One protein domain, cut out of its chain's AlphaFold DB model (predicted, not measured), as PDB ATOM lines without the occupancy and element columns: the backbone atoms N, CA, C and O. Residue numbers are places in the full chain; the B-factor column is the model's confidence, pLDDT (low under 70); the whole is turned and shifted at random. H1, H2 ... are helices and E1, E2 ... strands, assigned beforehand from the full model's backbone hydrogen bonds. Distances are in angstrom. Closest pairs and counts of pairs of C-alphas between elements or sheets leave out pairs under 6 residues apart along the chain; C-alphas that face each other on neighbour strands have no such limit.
ATOM      1  N   LYS A 438     173.953 126.525 109.039       68.81
ATOM      2  CA  LYS A 438     174.830 127.563 109.583       68.81
ATOM      3  C   LYS A 438     174.058 128.328 110.649       68.81
ATOM      4  O   LYS A 438     172.987 128.860 110.373       68.81
ATOM      5  N   ILE A 439     174.608 128.396 111.849       69.00
ATOM      6  CA  ILE A 439     173.990 129.045 113.003       69.00
ATOM      7  C   ILE A 439     174.909 130.176 113.417       69.00
ATOM      8  O   ILE A 439     176.064 129.918 113.750       69.00
ATOM      9  N   ALA A 440     174.422 131.415 113.391       71.12
ATOM     10  CA  ALA A 440     175.221 132.553 113.823       71.12
ATOM     11  C   ALA A 440     175.658 132.350 115.280       71.12
ATOM     12  O   ALA A 440     174.842 132.074 116.163       71.12
ATOM     13  N   LYS A 441     176.963 132.449 115.512       74.44
ATOM     14  CA  LYS A 441     177.560 132.345 116.834       74.44
ATOM     15  C   LYS A 441     177.211 133.604 117.623       74.44
ATOM     16  O   LYS A 441     177.475 134.711 117.162       74.44
ATOM     17  N   VAL A 442     176.628 133.420 118.800       70.62
ATOM     18  CA  VAL A 442     176.340 134.517 119.731       70.62
ATOM     19  C   VAL A 442     177.617 134.909 120.472       70.62
ATOM     20  O   VAL A 442     178.500 134.073 120.691       70.62
ATOM     21  N   ASP A 443     177.728 136.177 120.866       70.81
ATOM     22  CA  ASP A 443     178.870 136.677 121.631       70.81
ATOM     23  C   ASP A 443     179.152 135.791 122.856       70.81
ATOM     24  O   ASP A 443     178.257 135.434 123.620       70.81
ATOM     25  N   ASN A 444     180.427 135.440 123.046       73.94
ATOM     26  CA  ASN A 444     180.938 134.546 124.099       73.94
ATOM     27  C   ASN A 444     180.530 133.063 124.011       73.94
ATOM     28  O   ASN A 444     180.985 132.276 124.847       73.94
ATOM     29  N   ALA A 445     179.757 132.642 123.004       72.19
ATOM     30  CA  ALA A 445     179.516 131.222 122.772       72.19
ATOM     31  C   ALA A 445     180.821 130.513 122.376       72.19
ATOM     32  O   ALA A 445     181.543 130.957 121.487       72.19
ATOM     33  N   VAL A 446     181.134 129.386 123.008       83.44
ATOM     34  CA  VAL A 446     182.270 128.518 122.638       83.44
ATOM     35  C   VAL A 446     181.812 127.150 122.143       83.44
ATOM     36  O   VAL A 446     182.607 126.384 121.607       83.44
ATOM     37  N   LYS A 447     180.529 126.840 122.337       86.69
ATOM     38  CA  LYS A 447     179.940 125.534 122.073       86.69
ATOM     39  C   LYS A 447     178.476 125.686 121.678       86.69
ATOM     40  O   LYS A 447     177.824 126.603 122.163       86.69
ATOM     41  N   ALA A 448     177.942 124.778 120.872       75.19
ATOM     42  CA  ALA A 448     176.515 124.656 120.599       75.19
ATOM     43  C   ALA A 448     176.071 123.190 120.653       75.19
ATOM     44  O   ALA A 448     176.756 122.330 120.118       75.19
ATOM     45  N   SER A 449     174.939 122.883 121.275       80.56
ATOM     46  CA  SER A 449     174.276 121.584 121.191       80.56
ATOM     47  C   SER A 449     173.086 121.680 120.250       80.56
ATOM     48  O   SER A 449     172.427 122.715 120.155       80.56
ATOM     49  N   ILE A 450     172.819 120.598 119.531       72.81
ATOM     50  CA  ILE A 450     171.696 120.494 118.611       72.81
ATOM     51  C   ILE A 450     170.846 119.313 119.042       72.81
ATOM     52  O   ILE A 450     171.335 118.189 119.154       72.81
ATOM     53  N   SER A 451     169.558 119.562 119.232       74.50
ATOM     54  CA  SER A 451     168.566 118.543 119.556       74.50
ATOM     55  C   SER A 451     167.367 118.647 118.625       74.50
ATOM     56  O   SER A 451     167.034 119.732 118.161       74.50
ATOM     57  N   MET A 452     166.713 117.529 118.333       71.00
ATOM     58  CA  MET A 452     165.495 117.493 117.524       71.00
ATOM     59  C   MET A 452     164.333 116.897 118.315       71.00
ATOM     60  O   MET A 452     164.492 115.918 119.036       71.00
ATOM     61  N   SER A 453     163.159 117.487 118.158       69.06
ATOM     62  CA  SER A 453     161.883 116.982 118.649       69.06
ATOM     63  C   SER A 453     161.016 116.593 117.469       69.06
ATOM     64  O   SER A 453     160.981 117.309 116.471       69.06
ATOM     65  N   ILE A 454     160.297 115.489 117.604       67.25
ATOM     66  CA  ILE A 454     159.443 114.912 116.574       67.25
ATOM     67  C   ILE A 454     158.071 114.691 117.195       67.25
ATOM     68  O   ILE A 454     157.944 114.007 118.209       67.25
ATOM     69  N   GLY A 455     157.042 115.274 116.599       64.12
ATOM     70  CA  GLY A 455     155.667 115.064 117.004       64.12
ATOM     71  C   GLY A 455     154.995 113.981 116.185       64.12
ATOM     72  O   GLY A 455     154.986 114.051 114.958       64.12
ATOM     73  N   VAL A 456     154.428 112.991 116.871       59.31
ATOM     74  CA  VAL A 456     153.643 111.916 116.248       59.31
ATOM     75  C   VAL A 456     152.153 112.259 116.299       59.31
ATOM     76  O   VAL A 456     151.433 111.991 115.350       59.31
ATOM     77  N   THR A 457     151.696 112.916 117.372       54.59
ATOM     78  CA  THR A 457     150.409 113.636 117.439       54.59
ATOM     79  C   THR A 457     150.524 114.885 118.302       54.59
ATOM     80  O   THR A 457     151.567 115.131 118.906       54.59
ATOM     81  N   ASP A 458     149.427 115.631 118.403       48.19
ATOM     82  CA  ASP A 458     149.191 116.644 119.434       48.19
ATOM     83  C   ASP A 458     149.443 116.122 120.867       48.19
ATOM     84  O   ASP A 458     150.031 116.820 121.688       48.19
ATOM     85  N   ALA A 459     149.053 114.878 121.155       45.47
ATOM     86  CA  ALA A 459     149.187 114.241 122.467       45.47
ATOM     87  C   ALA A 459     150.482 113.419 122.663       45.47
ATOM     88  O   ALA A 459     150.891 113.187 123.800       45.47
ATOM     89  N   ASN A 460     151.126 112.956 121.585       53.84
ATOM     90  CA  ASN A 460     152.294 112.069 121.635       53.84
ATOM     91  C   ASN A 460     153.493 112.696 120.924       53.84
ATOM     92  O   ASN A 460     153.586 112.726 119.694       53.84
ATOM     93  N   LEU A 461     154.445 113.160 121.727       54.78
ATOM     94  CA  LEU A 461     155.591 113.937 121.279       54.78
ATOM     95  C   LEU A 461     156.895 113.272 121.762       54.78
ATOM     96  O   LEU A 461     157.029 112.860 122.915       54.78
ATOM     97  N   VAL A 462     157.864 113.157 120.853       61.81
ATOM     98  CA  VAL A 462     159.229 112.672 121.100       61.81
ATOM     99  C   VAL A 462     160.127 113.897 121.223       61.81
ATOM    100  O   VAL A 462     160.443 114.555 120.236       61.81
ATOM    101  N   TYR A 463     160.497 114.270 122.443       53.59
ATOM    102  CA  TYR A 463     160.890 115.658 122.691       53.59
ATOM    103  C   TYR A 463     162.375 115.991 122.546       53.59
ATOM    104  O   TYR A 463     162.677 117.171 122.368       53.59
ATOM    105  N   ALA A 464     163.302 115.035 122.588       63.09
ATOM    106  CA  ALA A 464     164.721 115.380 122.509       63.09
ATOM    107  C   ALA A 464     165.587 114.227 121.997       63.09
ATOM    108  O   ALA A 464     165.903 113.288 122.719       63.09
ATOM    109  N   ILE A 465     166.016 114.347 120.746       69.75
ATOM    110  CA  ILE A 465     167.036 113.513 120.126       69.75
ATOM    111  C   ILE A 465     168.299 114.370 120.021       69.75
ATOM    112  O   ILE A 465     168.317 115.297 119.203       69.75
ATOM    113  N   PRO A 466     169.335 114.139 120.846       74.81
ATOM    114  CA  PRO A 466     170.577 114.898 120.758       74.81
ATOM    115  C   PRO A 466     171.301 114.508 119.468       74.81
ATOM    116  O   PRO A 466     171.675 113.355 119.303       74.81
ATOM    117  N   LEU A 467     171.492 115.435 118.534       74.25
ATOM    118  CA  LEU A 467     172.111 115.130 117.240       74.25
ATOM    119  C   LEU A 467     173.626 115.331 117.273       74.25
ATOM    120  O   LEU A 467     174.382 114.486 116.792       74.25
ATOM    121  N   GLU A 468     174.072 116.466 117.810       80.50
ATOM    122  CA  GLU A 468     175.481 116.848 117.784       80.50
ATOM    123  C   GLU A 468     175.808 117.943 118.803       80.50
ATOM    124  O   GLU A 468     174.962 118.766 119.150       80.50
ATOM    125  N   GLU A 469     177.069 117.972 119.231       83.25
ATOM    126  CA  GLU A 469     177.692 119.113 119.890       83.25
ATOM    127  C   GLU A 469     178.762 119.702 118.956       83.25
ATOM    128  O   GLU A 469     179.574 118.976 118.384       83.25
ATOM    129  N   LEU A 470     178.748 121.021 118.790       81.94
ATOM    130  CA  LEU A 470     179.628 121.789 117.924       81.94
ATOM    131  C   LEU A 470     180.527 122.681 118.771       81.94
ATOM    132  O   LEU A 470     180.044 123.486 119.562       81.94
ATOM    133  N   THR A 471     181.833 122.584 118.566       83.50
ATOM    134  CA  THR A 471     182.840 123.451 119.207       83.50
ATOM    135  C   THR A 471     183.642 124.261 118.191       83.50
ATOM    136  O   THR A 471     184.300 125.237 118.544       83.50
ATOM    137  N   SER A 472     183.576 123.889 116.911       81.50
ATOM    138  CA  SER A 472     184.217 124.598 115.809       81.50
ATOM    139  C   SER A 472     183.264 125.601 115.159       81.50
ATOM    140  O   SER A 472     182.046 125.416 115.127       81.50
ATOM    141  N   THR A 473     183.834 126.681 114.625       82.19
ATOM    142  CA  THR A 473     183.088 127.732 113.922       82.19
ATOM    143  C   THR A 473     183.754 128.057 112.589       82.19
ATOM    144  O   THR A 473     184.942 127.801 112.393       82.19
ATOM    145  N   THR A 474     182.980 128.604 111.656       78.56
ATOM    146  CA  THR A 474     183.462 129.122 110.367       78.56
ATOM    147  C   THR A 474     183.126 130.605 110.252       78.56
ATOM    148  O   THR A 474     182.159 131.064 110.857       78.56
ATOM    149  N   LYS A 475     183.922 131.363 109.493       78.56
ATOM    150  CA  LYS A 475     183.676 132.787 109.228       78.56
ATOM    151  C   LYS A 475     183.064 132.978 107.847       78.56
ATOM    152  O   LYS A 475     183.561 132.408 106.879       78.56
ATOM    153  N   ASP A 476     182.026 133.800 107.777       68.50
ATOM    154  CA  ASP A 476     181.388 134.242 106.535       68.50
ATOM    155  C   ASP A 476     181.209 135.768 106.625       68.50
ATOM    156  O   ASP A 476     180.360 136.276 107.364       68.50
ATOM    157  N   GLY A 477     182.114 136.511 105.981       79.56
ATOM    158  CA  GLY A 477     182.285 137.946 106.226       79.56
ATOM    159  C   GLY A 477     182.746 138.243 107.661       79.56
ATOM    160  O   GLY A 477     183.698 137.639 108.155       79.56
ATOM    161  N   GLU A 478     182.070 139.179 108.332       75.94
ATOM    162  CA  GLU A 478     182.361 139.575 109.723       75.94
ATOM    163  C   GLU A 478     181.689 138.676 110.776       75.94
ATOM    164  O   GLU A 478     181.924 138.843 111.971       75.94
ATOM    165  N   LYS A 479     180.855 137.717 110.358       65.25
ATOM    166  CA  LYS A 479     180.078 136.866 111.267       65.25
ATOM    167  C   LYS A 479     180.706 135.478 111.405       65.25
ATOM    168  O   LYS A 479     181.148 134.873 110.427       65.25
ATOM    169  N   GLU A 480     180.724 134.966 112.634       74.75
ATOM    170  CA  GLU A 480     181.097 133.582 112.944       74.75
ATOM    171  C   GLU A 480     179.850 132.698 113.021       74.75
ATOM    172  O   GLU A 480     178.798 133.129 113.488       74.75
ATOM    173  N   TYR A 481     179.977 131.448 112.583       78.06
ATOM    174  CA  TYR A 481     178.881 130.488 112.536       78.06
ATOM    175  C   TYR A 481     179.308 129.124 113.067       78.06
ATOM    176  O   TYR A 481     180.353 128.608 112.668       78.06
ATOM    177  N   PHE A 482     178.466 128.492 113.880       76.62
ATOM    178  CA  PHE A 482     178.497 127.045 114.072       76.62
ATOM    179  C   PHE A 482     177.910 126.369 112.832       76.62
ATOM    180  O   PHE A 482     176.859 126.784 112.339       76.62
ATOM    181  N   VAL A 483     178.585 125.348 112.304       74.06
ATOM    182  CA  VAL A 483     178.158 124.662 111.077       74.06
ATOM    183  C   VAL A 483     178.031 123.172 111.331       74.06
ATOM    184  O   VAL A 483     178.941 122.563 111.886       74.06
ATOM    185  N   THR A 484     176.920 122.581 110.897       71.69
ATOM    186  CA  THR A 484     176.691 121.134 110.971       71.69
ATOM    187  C   THR A 484     176.080 120.598 109.681       71.69
ATOM    188  O   THR A 484     175.297 121.272 109.010       71.69
ATOM    189  N   ASN A 485     176.407 119.342 109.381       68.12
ATOM    190  CA  ASN A 485     175.751 118.535 108.349       68.12
ATOM    191  C   ASN A 485     174.850 117.437 108.960       68.12
ATOM    192  O   ASN A 485     174.265 116.637 108.227       68.12
ATOM    193  N   LYS A 486     174.778 117.358 110.301       69.25
ATOM    194  CA  LYS A 486     173.922 116.434 111.068       69.25
ATOM    195  C   LYS A 486     172.618 117.069 111.542       69.25
ATOM    196  O   LYS A 486     171.704 116.357 111.915       69.25
ATOM    197  N   ALA A 487     172.487 118.389 111.545       63.69
ATOM    198  CA  ALA A 487     171.157 118.967 111.406       63.69
ATOM    199  C   ALA A 487     170.892 119.029 109.906       63.69
ATOM    200  O   ALA A 487     171.701 119.585 109.173       63.69
ATOM    201  N   LYS A 488     169.830 118.392 109.436       68.19
ATOM    202  CA  LYS A 488     169.323 118.485 108.064       68.19
ATOM    203  C   LYS A 488     167.859 118.080 108.075       68.19
ATOM    204  O   LYS A 488     167.376 117.540 109.071       68.19
ATOM    205  N   SER A 489     167.160 118.333 106.981       65.56
ATOM    206  CA  SER A 489     165.810 117.810 106.828       65.56
ATOM    207  C   SER A 489     165.880 116.286 106.677       65.56
ATOM    208  O   SER A 489     166.371 115.767 105.675       65.56
ATOM    209  N   TYR A 490     165.465 115.564 107.716       75.81
ATOM    210  CA  TYR A 490     165.476 114.105 107.747       75.81
ATOM    211  C   TYR A 490     164.143 113.536 107.270       75.81
ATOM    212  O   TYR A 490     163.080 114.060 107.601       75.81
ATOM    213  N   LYS A 491     164.195 112.398 106.574       81.81
ATOM    214  CA  LYS A 491     163.058 111.472 106.540       81.81
ATOM    215  C   LYS A 491     162.973 110.796 107.905       81.81
ATOM    216  O   LYS A 491     163.993 110.365 108.447       81.81
ATOM    217  N   ILE A 492     161.787 110.715 108.486       83.06
ATOM    218  CA  ILE A 492     161.625 110.277 109.874       83.06
ATOM    219  C   ILE A 492     161.130 108.835 109.904       83.06
ATOM    220  O   ILE A 492     160.096 108.523 109.328       83.06
ATOM    221  N   GLY A 493     161.868 107.952 110.572       85.31
ATOM    222  CA  GLY A 493     161.444 106.590 110.883       85.31
ATOM    223  C   GLY A 493     161.029 106.478 112.348       85.31
ATOM    224  O   GLY A 493     161.828 106.809 113.213       85.31
ATOM    225  N   ILE A 494     159.824 105.993 112.644       83.00
ATOM    226  CA  ILE A 494     159.297 105.799 114.002       83.00
ATOM    227  C   ILE A 494     158.776 104.371 114.127       83.00
ATOM    228  O   ILE A 494     157.852 103.999 113.406       83.00
ATOM    229  N   ASN A 495     159.360 103.574 115.024       82.50
ATOM    230  CA  ASN A 495     158.995 102.166 115.256       82.50
ATOM    231  C   ASN A 495     158.847 101.349 113.949       82.50
ATOM    232  O   ASN A 495     157.877 100.623 113.765       82.50
ATOM    233  N   GLY A 496     159.764 101.516 112.989       84.94
ATOM    234  CA  GLY A 496     159.720 100.820 111.694       84.94
ATOM    235  C   GLY A 496     158.849 101.474 110.615       84.94
ATOM    236  O   GLY A 496     158.860 101.017 109.473       84.94
ATOM    237  N   HIS A 497     158.129 102.554 110.927       84.69
ATOM    238  CA  HIS A 497     157.313 103.302 109.970       84.69
ATOM    239  C   HIS A 497     158.024 104.570 109.515       84.69
ATOM    240  O   HIS A 497     158.463 105.359 110.341       84.69
ATOM    241  N   PHE A 498     158.114 104.790 108.206       86.06
ATOM    242  CA  PHE A 498     158.886 105.893 107.644       86.06
ATOM    243  C   PHE A 498     157.985 106.949 107.016       86.06
ATOM    244  O   PHE A 498     156.988 106.609 106.385       86.06
ATOM    245  N   TYR A 499     158.373 108.210 107.162       80.38
ATOM    246  CA  TYR A 499     157.642 109.378 106.691       80.38
ATOM    247  C   TYR A 499     158.594 110.364 106.018       80.38
ATOM    248  O   TYR A 499     159.751 110.512 106.431       80.38
ATOM    249  N   ASP A 500     158.117 111.028 104.971       75.06
ATOM    250  CA  ASP A 500     158.810 112.174 104.397       75.06
ATOM    251  C   ASP A 500     158.488 113.462 105.172       75.06
ATOM    252  O   ASP A 500     157.789 113.459 106.187       75.06
ATOM    253  N   GLN A 501     159.024 114.582 104.697       65.56
ATOM    254  CA  GLN A 501     158.894 115.885 105.353       65.56
ATOM    255  C   GLN A 501     157.492 116.497 105.234       65.56
ATOM    256  O   GLN A 501     157.185 117.459 105.931       65.56
ATOM    257  N   THR A 502     156.638 115.945 104.368       63.97
ATOM    258  CA  THR A 502     155.214 116.304 104.274       63.97
ATOM    259  C   THR A 502     154.353 115.464 105.222       63.97
ATOM    260  O   THR A 502     153.159 115.708 105.364       63.97
ATOM    261  N   GLY A 503     154.961 114.474 105.884       66.06
ATOM    262  CA  GLY A 503     154.283 113.494 106.722       66.06
ATOM    263  C   GLY A 503     153.681 112.325 105.944       66.06
ATOM    264  O   GLY A 503     153.046 111.463 106.553       66.06
ATOM    265  N   ALA A 504     153.910 112.241 104.630       73.81
ATOM    266  CA  ALA A 504     153.457 111.117 103.827       73.81
ATOM    267  C   ALA A 504     154.287 109.863 104.131       73.81
ATOM    268  O   ALA A 504     155.511 109.910 104.280       73.81
ATOM    269  N   LYS A 505     153.610 108.715 104.231       80.56
ATOM    270  CA  LYS A 505     154.248 107.436 104.552       80.56
ATOM    271  C   LYS A 505     155.109 106.954 103.386       80.56
ATOM    272  O   LYS A 505     154.635 106.801 102.264       80.56
ATOM    273  N   ILE A 506     156.359 106.624 103.682       83.19
ATOM    274  CA  ILE A 506     157.315 106.042 102.748       83.19
ATOM    275  C   ILE A 506     157.275 104.520 102.901       83.19
ATOM    276  O   ILE A 506     157.558 103.984 103.972       83.19
ATOM    277  N   THR A 507     156.943 103.815 101.823       82.62
ATOM    278  CA  THR A 507     156.875 102.341 101.789       82.62
ATOM    279  C   THR A 507     157.975 101.701 100.942       82.62
ATOM    280  O   THR A 507     158.160 100.487 100.984       82.62
ATOM    281  N   THR A 508     158.732 102.503 100.194       83.94
ATOM    282  CA  THR A 508     159.829 102.069  99.319       83.94
ATOM    283  C   THR A 508     161.130 102.766  99.701       83.94
ATOM    284  O   THR A 508     161.106 103.902 100.166       83.94
ATOM    285  N   SER A 509     162.275 102.122  99.461       82.75
ATOM    286  CA  SER A 509     163.608 102.697  99.728       82.75
ATOM    287  C   SER A 509     163.880 103.035 101.201       82.75
ATOM    288  O   SER A 509     164.728 103.870 101.506       82.75
ATOM    289  N   THR A 510     163.180 102.380 102.127       87.88
ATOM    290  CA  THR A 510     163.382 102.551 103.567       87.88
ATOM    291  C   THR A 510     164.600 101.753 104.045       87.88
ATOM    292  O   THR A 510     164.798 100.618 103.599       87.88
ATOM    293  N   PRO A 511     165.412 102.287 104.970       89.81
ATOM    294  CA  PRO A 511     166.511 101.535 105.560       89.81
ATOM    295  C   PRO A 511     165.980 100.343 106.369       89.81
ATOM    296  O   PRO A 511     164.846 100.349 106.852       89.81
ATOM    297  N   LYS A 512     166.820  99.318 106.548       89.88
ATOM    298  CA  LYS A 512     166.504  98.209 107.455       89.88
ATOM    299  C   LYS A 512     166.359  98.751 108.880       89.88
ATOM    300  O   LYS A 512     167.268  99.422 109.365       89.88
ATOM    301  N   TRP A 513     165.248  98.424 109.538       89.12
ATOM    302  CA  TRP A 513     165.057  98.726 110.954       89.12
ATOM    303  C   TRP A 513     165.903  97.783 111.814       89.12
ATOM    304  O   TRP A 513     165.788  96.562 111.690       89.12
ATOM    305  N   ASP A 514     166.771  98.344 112.652       86.50
ATOM    306  CA  ASP A 514     167.669  97.605 113.546       86.50
ATOM    307  C   ASP A 514     167.803  98.247 114.936       86.50
ATOM    308  O   ASP A 514     168.792  98.031 115.632       86.50
ATOM    309  N   LEU A 515     166.809  99.044 115.336       84.44
ATOM    310  CA  LEU A 515     166.740  99.641 116.666       84.44
ATOM    311  C   LEU A 515     165.943  98.743 117.616       84.44
ATOM    312  O   LEU A 515     164.831  98.327 117.294       84.44
ATOM    313  N   GLU A 516     166.509  98.479 118.791       82.19
ATOM    314  CA  GLU A 516     165.844  97.763 119.884       82.19
ATOM    315  C   GLU A 516     165.127  98.742 120.824       82.19
ATOM    316  O   GLU A 516     165.585  99.873 121.029       82.19
ATOM    317  N   GLU A 517     163.997  98.300 121.385       71.62
ATOM    318  CA  GLU A 517     163.244  99.041 122.401       71.62
ATOM    319  C   GLU A 517     164.048  99.092 123.706       71.62
ATOM    320  O   GLU A 517     164.478  98.061 124.222       71.62
ATOM    321  N   LEU A 518     164.235 100.295 124.249       65.44
ATOM    322  CA  LEU A 518     164.818 100.502 125.571       65.44
ATOM    323  C   LEU A 518     163.707 100.939 126.523       65.44
ATOM    324  O   LEU A 518     162.933 101.839 126.202       65.44
ATOM    325  N   GLN A 519     163.635 100.291 127.686       52.22
ATOM    326  CA  GLN A 519     162.522 100.438 128.628       52.22
ATOM    327  C   GLN A 519     162.338 101.892 129.112       52.22
ATOM    328  O   GLN A 519     161.201 102.321 129.278       52.22
ATOM    329  N   ASP A 520     163.432 102.663 129.204       51.94
ATOM    330  CA  ASP A 520     163.445 104.022 129.771       51.94
ATOM    331  C   ASP A 520     164.258 105.035 128.929       51.94
ATOM    332  O   ASP A 520     164.830 105.985 129.456       51.94
ATOM    333  N   SER A 521     164.395 104.839 127.610       59.59
ATOM    334  CA  SER A 521     165.072 105.829 126.749       59.59
ATOM    335  C   SER A 521     164.644 105.758 125.284       59.59
ATOM    336  O   SER A 521     164.209 104.721 124.787       59.59
ATOM    337  N   ILE A 522     164.776 106.883 124.576       66.00
ATOM    338  CA  ILE A 522     164.568 106.947 123.126       66.00
ATOM    339  C   ILE A 522     165.851 106.466 122.448       66.00
ATOM    340  O   ILE A 522     166.876 107.145 122.497       66.00
ATOM    341  N   ASN A 523     165.790 105.308 121.794       81.88
ATOM    342  CA  ASN A 523     166.891 104.820 120.972       81.88
ATOM    343  C   ASN A 523     166.751 105.400 119.560       81.88
ATOM    344  O   ASN A 523     165.667 105.358 118.978       81.88
ATOM    345  N   TYR A 524     167.817 105.961 118.995       85.75
ATOM    346  CA  TYR A 524     167.764 106.553 117.662       85.75
ATOM    347  C   TYR A 524     169.036 106.276 116.866       85.75
ATOM    348  O   TYR A 524     170.115 106.053 117.413       85.75
ATOM    349  N   LYS A 525     168.912 106.316 115.540       87.56
ATOM    350  CA  LYS A 525     170.025 106.137 114.610       87.56
ATOM    351  C   LYS A 525     169.805 106.944 113.346       87.56
ATOM    352  O   LYS A 525     168.709 106.973 112.791       87.56
ATOM    353  N   ILE A 526     170.877 107.547 112.849       86.38
ATOM    354  CA  ILE A 526     170.890 108.180 111.530       86.38
ATOM    355  C   ILE A 526     171.383 107.150 110.509       86.38
ATOM    356  O   ILE A 526     172.474 106.601 110.652       86.38
ATOM    357  N   SER A 527     170.585 106.893 109.473       86.69
ATOM    358  CA  SER A 527     170.920 105.994 108.363       86.69
ATOM    359  C   SER A 527     170.729 106.730 107.036       86.69
ATOM    360  O   SER A 527     169.619 106.846 106.518       86.69
ATOM    361  N   GLY A 528     171.816 107.302 106.507       85.88
ATOM    362  CA  GLY A 528     171.788 108.119 105.290       85.88
ATOM    363  C   GLY A 528     170.998 109.426 105.457       85.88
ATOM    364  O   GLY A 528     171.461 110.376 106.099       85.88
ATOM    365  N   GLU A 529     169.824 109.492 104.834       84.06
ATOM    366  CA  GLU A 529     168.866 110.609 104.927       84.06
ATOM    367  C   GLU A 529     167.742 110.367 105.952       84.06
ATOM    368  O   GLU A 529     166.876 111.223 106.128       84.06
ATOM    369  N   TYR A 530     167.767 109.227 106.652       85.88
ATOM    370  CA  TYR A 530     166.751 108.856 107.632       85.88
ATOM    371  C   TYR A 530     167.224 109.078 109.068       85.88
ATOM    372  O   TYR A 530     168.316 108.642 109.437       85.88
ATOM    373  N   LEU A 531     166.367 109.684 109.887       86.62
ATOM    374  CA  LEU A 531     166.459 109.664 111.344       86.62
ATOM    375  C   LEU A 531     165.468 108.618 111.866       86.62
ATOM    376  O   LEU A 531     164.259 108.827 111.823       86.62
ATOM    377  N   MET A 532     165.985 107.475 112.307       88.88
ATOM    378  CA  MET A 532     165.209 106.358 112.847       88.88
ATOM    379  C   MET A 532     165.120 106.481 114.360       88.88
ATOM    380  O   MET A 532     166.135 106.719 115.010       88.88
ATOM    381  N   VAL A 533     163.925 106.306 114.909       85.75
ATOM    382  CA  VAL A 533     163.606 106.548 116.314       85.75
ATOM    383  C   VAL A 533     162.729 105.418 116.839       85.75
ATOM    384  O   VAL A 533     161.601 105.219 116.389       85.75
ATOM    385  N   GLN A 534     163.247 104.679 117.807       84.00
ATOM    386  CA  GLN A 534     162.498 103.683 118.552       84.00
ATOM    387  C   GLN A 534     161.920 104.324 119.815       84.00
ATOM    388  O   GLN A 534     162.623 104.952 120.607       84.00
ATOM    389  N   THR A 535     160.615 104.158 119.979       72.94
ATOM    390  CA  THR A 535     159.807 104.674 121.088       72.94
ATOM    391  C   THR A 535     159.045 103.520 121.751       72.94
ATOM    392  O   THR A 535     159.201 102.364 121.350       72.94
ATOM    393  N   SER A 536     158.217 103.816 122.757       70.25
ATOM    394  CA  SER A 536     157.410 102.815 123.462       70.25
ATOM    395  C   SER A 536     156.280 102.230 122.601       70.25
ATOM    396  O   SER A 536     155.711 102.911 121.741       70.25
ATOM    397  N   LYS A 537     155.853 101.000 122.918       67.12
ATOM    398  CA  LYS A 537     154.710 100.306 122.270       67.12
ATOM    399  C   LYS A 537     153.393 101.091 122.221       67.12
ATOM    400  O   LYS A 537     152.572 100.861 121.337       67.12
ATOM    401  N   SER A 538     153.168 102.028 123.142       63.75
ATOM    402  CA  SER A 538     151.988 102.907 123.118       63.75
ATOM    403  C   SER A 538     151.930 103.788 121.862       63.75
ATOM    404  O   SER A 538     150.849 103.999 121.315       63.75
ATOM    405  N   VAL A 539     153.083 104.241 121.358       64.56
ATOM    406  CA  VAL A 539     153.190 105.020 120.114       64.56
ATOM    407  C   VAL A 539     152.965 104.119 118.896       64.56
ATOM    408  O   VAL A 539     152.265 104.506 117.964       64.56
ATOM    409  N   GLU A 540     153.479 102.885 118.930       66.44
ATOM    410  CA  GLU A 540     153.257 101.871 117.884       66.44
ATOM    411  C   GLU A 540     151.774 101.492 117.742       66.44
ATOM    412  O   GLU A 540     151.241 101.437 116.632       66.44
ATOM    413  N   SER A 541     151.075 101.301 118.867       63.47
ATOM    414  CA  SER A 541     149.626 101.067 118.877       63.47
ATOM    415  C   SER A 541     148.851 102.233 118.263       63.47
ATOM    416  O   SER A 541     147.816 102.010 117.631       63.47
ATOM    417  N   GLY A 542     149.343 103.463 118.437       62.78
ATOM    418  CA  GLY A 542     148.825 104.629 117.734       62.78
ATOM    419  C   GLY A 542     148.973 104.447 116.226       62.78
ATOM    420  O   GLY A 542     147.971 104.346 115.514       62.78
ATOM    421  N   ILE A 543     150.209 104.296 115.748       64.19
ATOM    422  CA  ILE A 543     150.538 104.198 114.317       64.19
ATOM    423  C   ILE A 543     149.725 103.111 113.587       64.19
ATOM    424  O   ILE A 543     149.165 103.369 112.520       64.19
ATOM    425  N   ASN A 544     149.579 101.922 114.179       65.56
ATOM    426  CA  ASN A 544     148.867 100.795 113.563       65.56
ATOM    427  C   ASN A 544     147.344 100.998 113.431       65.56
ATOM    428  O   ASN A 544     146.703 100.371 112.586       65.56
ATOM    429  N   SER A 545     146.747 101.902 114.213       60.31
ATOM    430  CA  SER A 545     145.307 102.193 114.157       60.31
ATOM    431  C   SER A 545     144.883 103.086 112.976       60.31
ATOM    432  O   SER A 545     143.722 103.475 112.907       60.31
ATOM    433  N   HIS A 546     145.799 103.404 112.044       53.09
ATOM    434  CA  HIS A 546     145.591 104.305 110.892       53.09
ATOM    435  C   HIS A 546     145.148 105.735 111.267       53.09
ATOM    436  O   HIS A 546     144.684 106.485 110.416       53.09
ATOM    437  N   LYS A 547     145.327 106.140 112.530       49.91
ATOM    438  CA  LYS A 547     144.978 107.476 113.047       49.91
ATOM    439  C   LYS A 547     146.169 108.455 113.128       49.91
ATOM    440  O   LYS A 547     146.041 109.496 113.759       49.91
ATOM    441  N   PHE A 548     147.341 108.111 112.582       52.34
ATOM    442  CA  PHE A 548     148.613 108.772 112.926       52.34
ATOM    443  C   PHE A 548     149.529 108.998 111.705       52.34
ATOM    444  O   PHE A 548     149.703 108.098 110.883       52.34
ATOM    445  N   GLY A 549     150.148 110.183 111.642       55.84
ATOM    446  CA  GLY A 549     151.194 110.610 110.699       55.84
ATOM    447  C   GLY A 549     152.258 111.452 111.425       55.84
ATOM    448  O   GLY A 549     152.193 111.592 112.642       55.84
ATOM    449  N   LEU A 550     153.256 112.006 110.727       58.69
ATOM    450  CA  LEU A 550     154.195 112.965 111.335       58.69
ATOM    451  C   LEU A 550     153.488 114.319 111.526       58.69
ATOM    452  O   LEU A 550     153.171 114.981 110.542       58.69
ATOM    453  N   TYR A 551     153.265 114.738 112.775       60.19
ATOM    454  CA  TYR A 551     152.595 116.005 113.099       60.19
ATOM    455  C   TYR A 551     153.524 117.220 112.945       60.19
ATOM    456  O   TYR A 551     153.091 118.300 112.554       60.19
ATOM    457  N   GLY A 552     154.818 117.049 113.235       63.22
ATOM    458  CA  GLY A 552     155.821 118.095 113.041       63.22
ATOM    459  C   GLY A 552     157.203 117.707 113.558       63.22
ATOM    460  O   GLY A 552     157.359 116.717 114.271       63.22
ATOM    461  N   ALA A 553     158.222 118.497 113.226       63.00
ATOM    462  CA  ALA A 553     159.560 118.357 113.796       63.00
ATOM    463  C   ALA A 553     160.197 119.729 114.063       63.00
ATOM    464  O   ALA A 553     160.088 120.643 113.244       63.00
ATOM    465  N   LYS A 554     160.865 119.870 115.214       66.88
ATOM    466  CA  LYS A 554     161.525 121.101 115.683       66.88
ATOM    467  C   LYS A 554     162.950 120.784 116.120       66.88
ATOM    468  O   LYS A 554     163.139 119.994 117.039       66.88
ATOM    469  N   THR A 555     163.948 121.427 115.533       64.62
ATOM    470  CA  THR A 555     165.319 121.426 116.053       64.62
ATOM    471  C   THR A 555     165.514 122.605 116.989       64.62
ATOM    472  O   THR A 555     165.189 123.735 116.641       64.62
ATOM    473  N   LEU A 556     166.059 122.339 118.170       66.31
ATOM    474  CA  LEU A 556     166.532 123.344 119.108       66.31
ATOM    475  C   LEU A 556     168.059 123.316 119.124       66.31
ATOM    476  O   LEU A 556     168.672 122.270 119.354       66.31
ATOM    477  N   ILE A 557     168.652 124.476 118.888       66.44
ATOM    478  CA  ILE A 557     170.080 124.719 119.005       66.44
ATOM    479  C   ILE A 557     170.313 125.541 120.264       66.44
ATOM    480  O   ILE A 557     169.727 126.610 120.405       66.44
ATOM    481  N   THR A 558     171.207 125.087 121.134       64.75
ATOM    482  CA  THR A 558     171.557 125.769 122.382       64.75
ATOM    483  C   THR A 558     173.047 126.067 122.385       64.75
ATOM    484  O   THR A 558     173.859 125.158 122.305       64.75
ATOM    485  N   GLN A 559     173.436 127.333 122.458       70.25
ATOM    486  CA  GLN A 559     174.823 127.789 122.510       70.25
ATOM    487  C   GLN A 559     175.246 128.044 123.957       70.25
ATOM    488  O   GLN A 559     174.461 128.572 124.743       70.25
ATOM    489  N   TYR A 560     176.485 127.703 124.301       68.88
ATOM    490  CA  TYR A 560     177.028 127.777 125.654       68.88
ATOM    491  C   TYR A 560     178.336 128.563 125.704       68.88
ATOM    492  O   TYR A 560     179.139 128.503 124.768       68.88
ATOM    493  N   ASP A 561     178.576 129.247 126.821       69.75
ATOM    494  CA  ASP A 561     179.882 129.815 127.155       69.75
ATOM    495  C   ASP A 561     180.863 128.752 127.691       69.75
ATOM    496  O   ASP A 561     180.553 127.566 127.828       69.75
ATOM    497  N   LYS A 562     182.082 129.191 128.019       76.75
ATOM    498  CA  LYS A 562     183.154 128.343 128.572       76.75
ATOM    499  C   LYS A 562     182.833 127.689 129.921       76.75
ATOM    500  O   LYS A 562     183.523 126.752 130.307       76.75
ATOM    501  N   ASN A 563     181.832 128.191 130.640       64.25
ATOM    502  CA  ASN A 563     181.393 127.674 131.932       64.25
ATOM    503  C   ASN A 563     180.151 126.773 131.791       64.25
ATOM    504  O   ASN A 563     179.576 126.379 132.801       64.25
ATOM    505  N   ASN A 564     179.747 126.437 130.559       58.03
ATOM    506  CA  ASN A 564     178.508 125.731 130.225       58.03
ATOM    507  C   ASN A 564     177.219 126.489 130.596       58.03
ATOM    508  O   ASN A 564     176.160 125.867 130.697       58.03
ATOM    509  N   ASN A 565     177.262 127.814 130.752       53.16
ATOM    510  CA  ASN A 565     176.034 128.605 130.821       53.16
ATOM    511  C   ASN A 565     175.458 128.750 129.414       53.16
ATOM    512  O   ASN A 565     176.209 128.959 128.461       53.16
ATOM    513  N   ILE A 566     174.138 128.672 129.277       54.50
ATOM    514  CA  ILE A 566     173.467 128.919 127.998       54.50
ATOM    515  C   ILE A 566     173.612 130.409 127.660       54.50
ATOM    516  O   ILE A 566     173.330 131.242 128.509       54.50
ATOM    517  N   VAL A 567     174.046 130.747 126.445       52.97
ATOM    518  CA  VAL A 567     174.236 132.137 125.969       52.97
ATOM    519  C   VAL A 567     173.485 132.466 124.683       52.97
ATOM    520  O   VAL A 567     173.306 133.635 124.363       52.97
ATOM    521  N   GLY A 568     172.995 131.457 123.964       52.56
ATOM    522  CA  GLY A 568     172.081 131.647 122.840       52.56
ATOM    523  C   GLY A 568     171.202 130.425 122.636       52.56
ATOM    524  O   GLY A 568     171.635 129.313 122.919       52.56
ATOM    525  N   GLN A 569     169.992 130.607 122.119       57.75
ATOM    526  CA  GLN A 569     169.152 129.508 121.651       57.75
ATOM    527  C   GLN A 569     168.504 129.868 120.323       57.75
ATOM    528  O   GLN A 569     168.264 131.034 120.031       57.75
ATOM    529  N   THR A 570     168.266 128.868 119.483       57.88
ATOM    530  CA  THR A 570     167.623 129.058 118.183       57.88
ATOM    531  C   THR A 570     166.774 127.844 117.859       57.88
ATOM    532  O   THR A 570     167.238 126.708 117.943       57.88
ATOM    533  N   SER A 571     165.529 128.091 117.468       57.19
ATOM    534  CA  SER A 571     164.588 127.056 117.063       57.19
ATOM    535  C   SER A 571     164.406 127.047 115.548       57.19
ATOM    536  O   SER A 571     164.246 128.096 114.932       57.19
ATOM    537  N   VAL A 572     164.388 125.856 114.953       56.12
ATOM    538  CA  VAL A 572     164.134 125.645 113.523       56.12
ATOM    539  C   VAL A 572     163.043 124.590 113.358       56.12
ATOM    540  O   VAL A 572     163.110 123.532 113.978       56.12
ATOM    541  N   TYR A 573     162.041 124.856 112.521       55.69
ATOM    542  CA  TYR A 573     160.903 123.962 112.280       55.69
ATOM    543  C   TYR A 573     160.996 123.315 110.894       55.69
ATOM    544  O   TYR A 573     161.326 123.987 109.922       55.69
ATOM    545  N   PHE A 574     160.691 122.018 110.799       52.81
ATOM    546  CA  PHE A 574     160.986 121.195 109.613       52.81
ATOM    547  C   PHE A 574     159.767 120.596 108.906       52.81
ATOM    548  O   PHE A 574     159.935 119.965 107.870       52.81
ATOM    549  N   ALA A 575     158.550 120.809 109.404       48.00
ATOM    550  CA  ALA A 575     157.329 120.403 108.709       48.00
ATOM    551  C   ALA A 575     156.123 121.198 109.231       48.00
ATOM    552  O   ALA A 575     156.017 121.427 110.438       48.00
ATOM    553  N   HIS A 576     155.242 121.610 108.316       41.44
ATOM    554  CA  HIS A 576     153.918 122.158 108.618       41.44
ATOM    555  C   HIS A 576     152.952 121.010 108.945       41.44
ATOM    556  O   HIS A 576     153.127 119.911 108.418       41.44
TER     557      HIS A 576
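Overview. This is residues 438 to 576 of the 584 residues of an uncharacterized protein of Clostridiales bacterium (UniProt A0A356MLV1). One long, strongly twisted sheet, E3 E2 E10 E11, has a smaller sheet at each end: E1 E5 E4 crosses one end as a partial sandwich, and E7 E6 E9 E8 sits by edge strand E3 toward the other. H1 lies at the far side of the latter, and the long loop of residues 500 to 522 passes the face away from E3. The printed part has 139 residues, with eleven named strands and one named helix in the order E1 to E9, H1, E10, E11; strands hold 66 of the 74 residues in named elements, and the class is mostly strand; the sheets E3 E2 E10 E11 and E1 E5 E4 are antiparallel, and E7 E6 E9 E8 is mixed. It is compact, with a radius of gyration of the C-alphas of 16.5 A, yet elongated, spanning 51 by 30 by 27 A.

Along the chain. E1, residues 438 to 440, begins with C-alpha 438 at (174.830, 127.563, 109.583). E2, residues 447 to 455, is 26.9 A long and E3, residues 461 to 470, is 25.5 A. E4 is residues 473 to 476 and E5, residues 479 to 484, is 16.1 A. E6 is residues 491 to 494 and E7 residues 497 to 499. E8, residues 523 to 527, is 13.3 A and E9, residues 530 to 534, is 12.8 A. H1, residues 537 to 544, is 10.5 A. E10, residues 552 to 560, is 26.5 A. E11, residues 566 to 573, is 20.7 A and ends with C-alpha 573 at (160.903, 123.962, 112.280).

Arrangement. In the largest sheet E2 and E3 form a hairpin, with N 450 and O 468 at 2.8 A. E2 and E10 are antiparallel, with N 449 and O 558 at 2.7 A. E10 and E11 form a hairpin, with N 557 and O 570 at 2.8 A. This sheet and E1 E5 E4 make a sandwich, two sheets face to face, their strands at 62 degrees. E3 runs on into E4 at 81 degrees. The closest C-alphas of E3 and E5 are those of Leu 470 and Phe 482, 6.6 A apart. N 439 of E1 and O 482 of E5 are 2.8 A apart, and in the hairpin E4 and E5 N 474 and O 481 are 2.8 A apart. E6 and E9 are parallel, with N 533 and O 493 at 2.7 A. The hairpin E6 and E7 has N 494 and O 497 at 2.7 A, and the hairpin E8 and E9 has N 532 and O 525 at 2.8 A. The closest C-alphas of E3 and E8 are those of Ile 465 and Tyr 524, 7.4 A apart. H1 only grazes the sheet E7 E6 E9 E8, with residues 539 to 544. In H1 every O i to N i+4 pair is within hydrogen-bond range.

Size, cuts and confidence. The two C-alphas farthest apart, those of Glu 478 and Ser 545, are 52.8 A apart. The printed part has no cut. The link E7 to E8, 23 residues, is long. The mean pLDDT of the printed part is 70.7, and 68 residues are under 70, among them residues 453 to 465, 537 to 558 and 563 to 576.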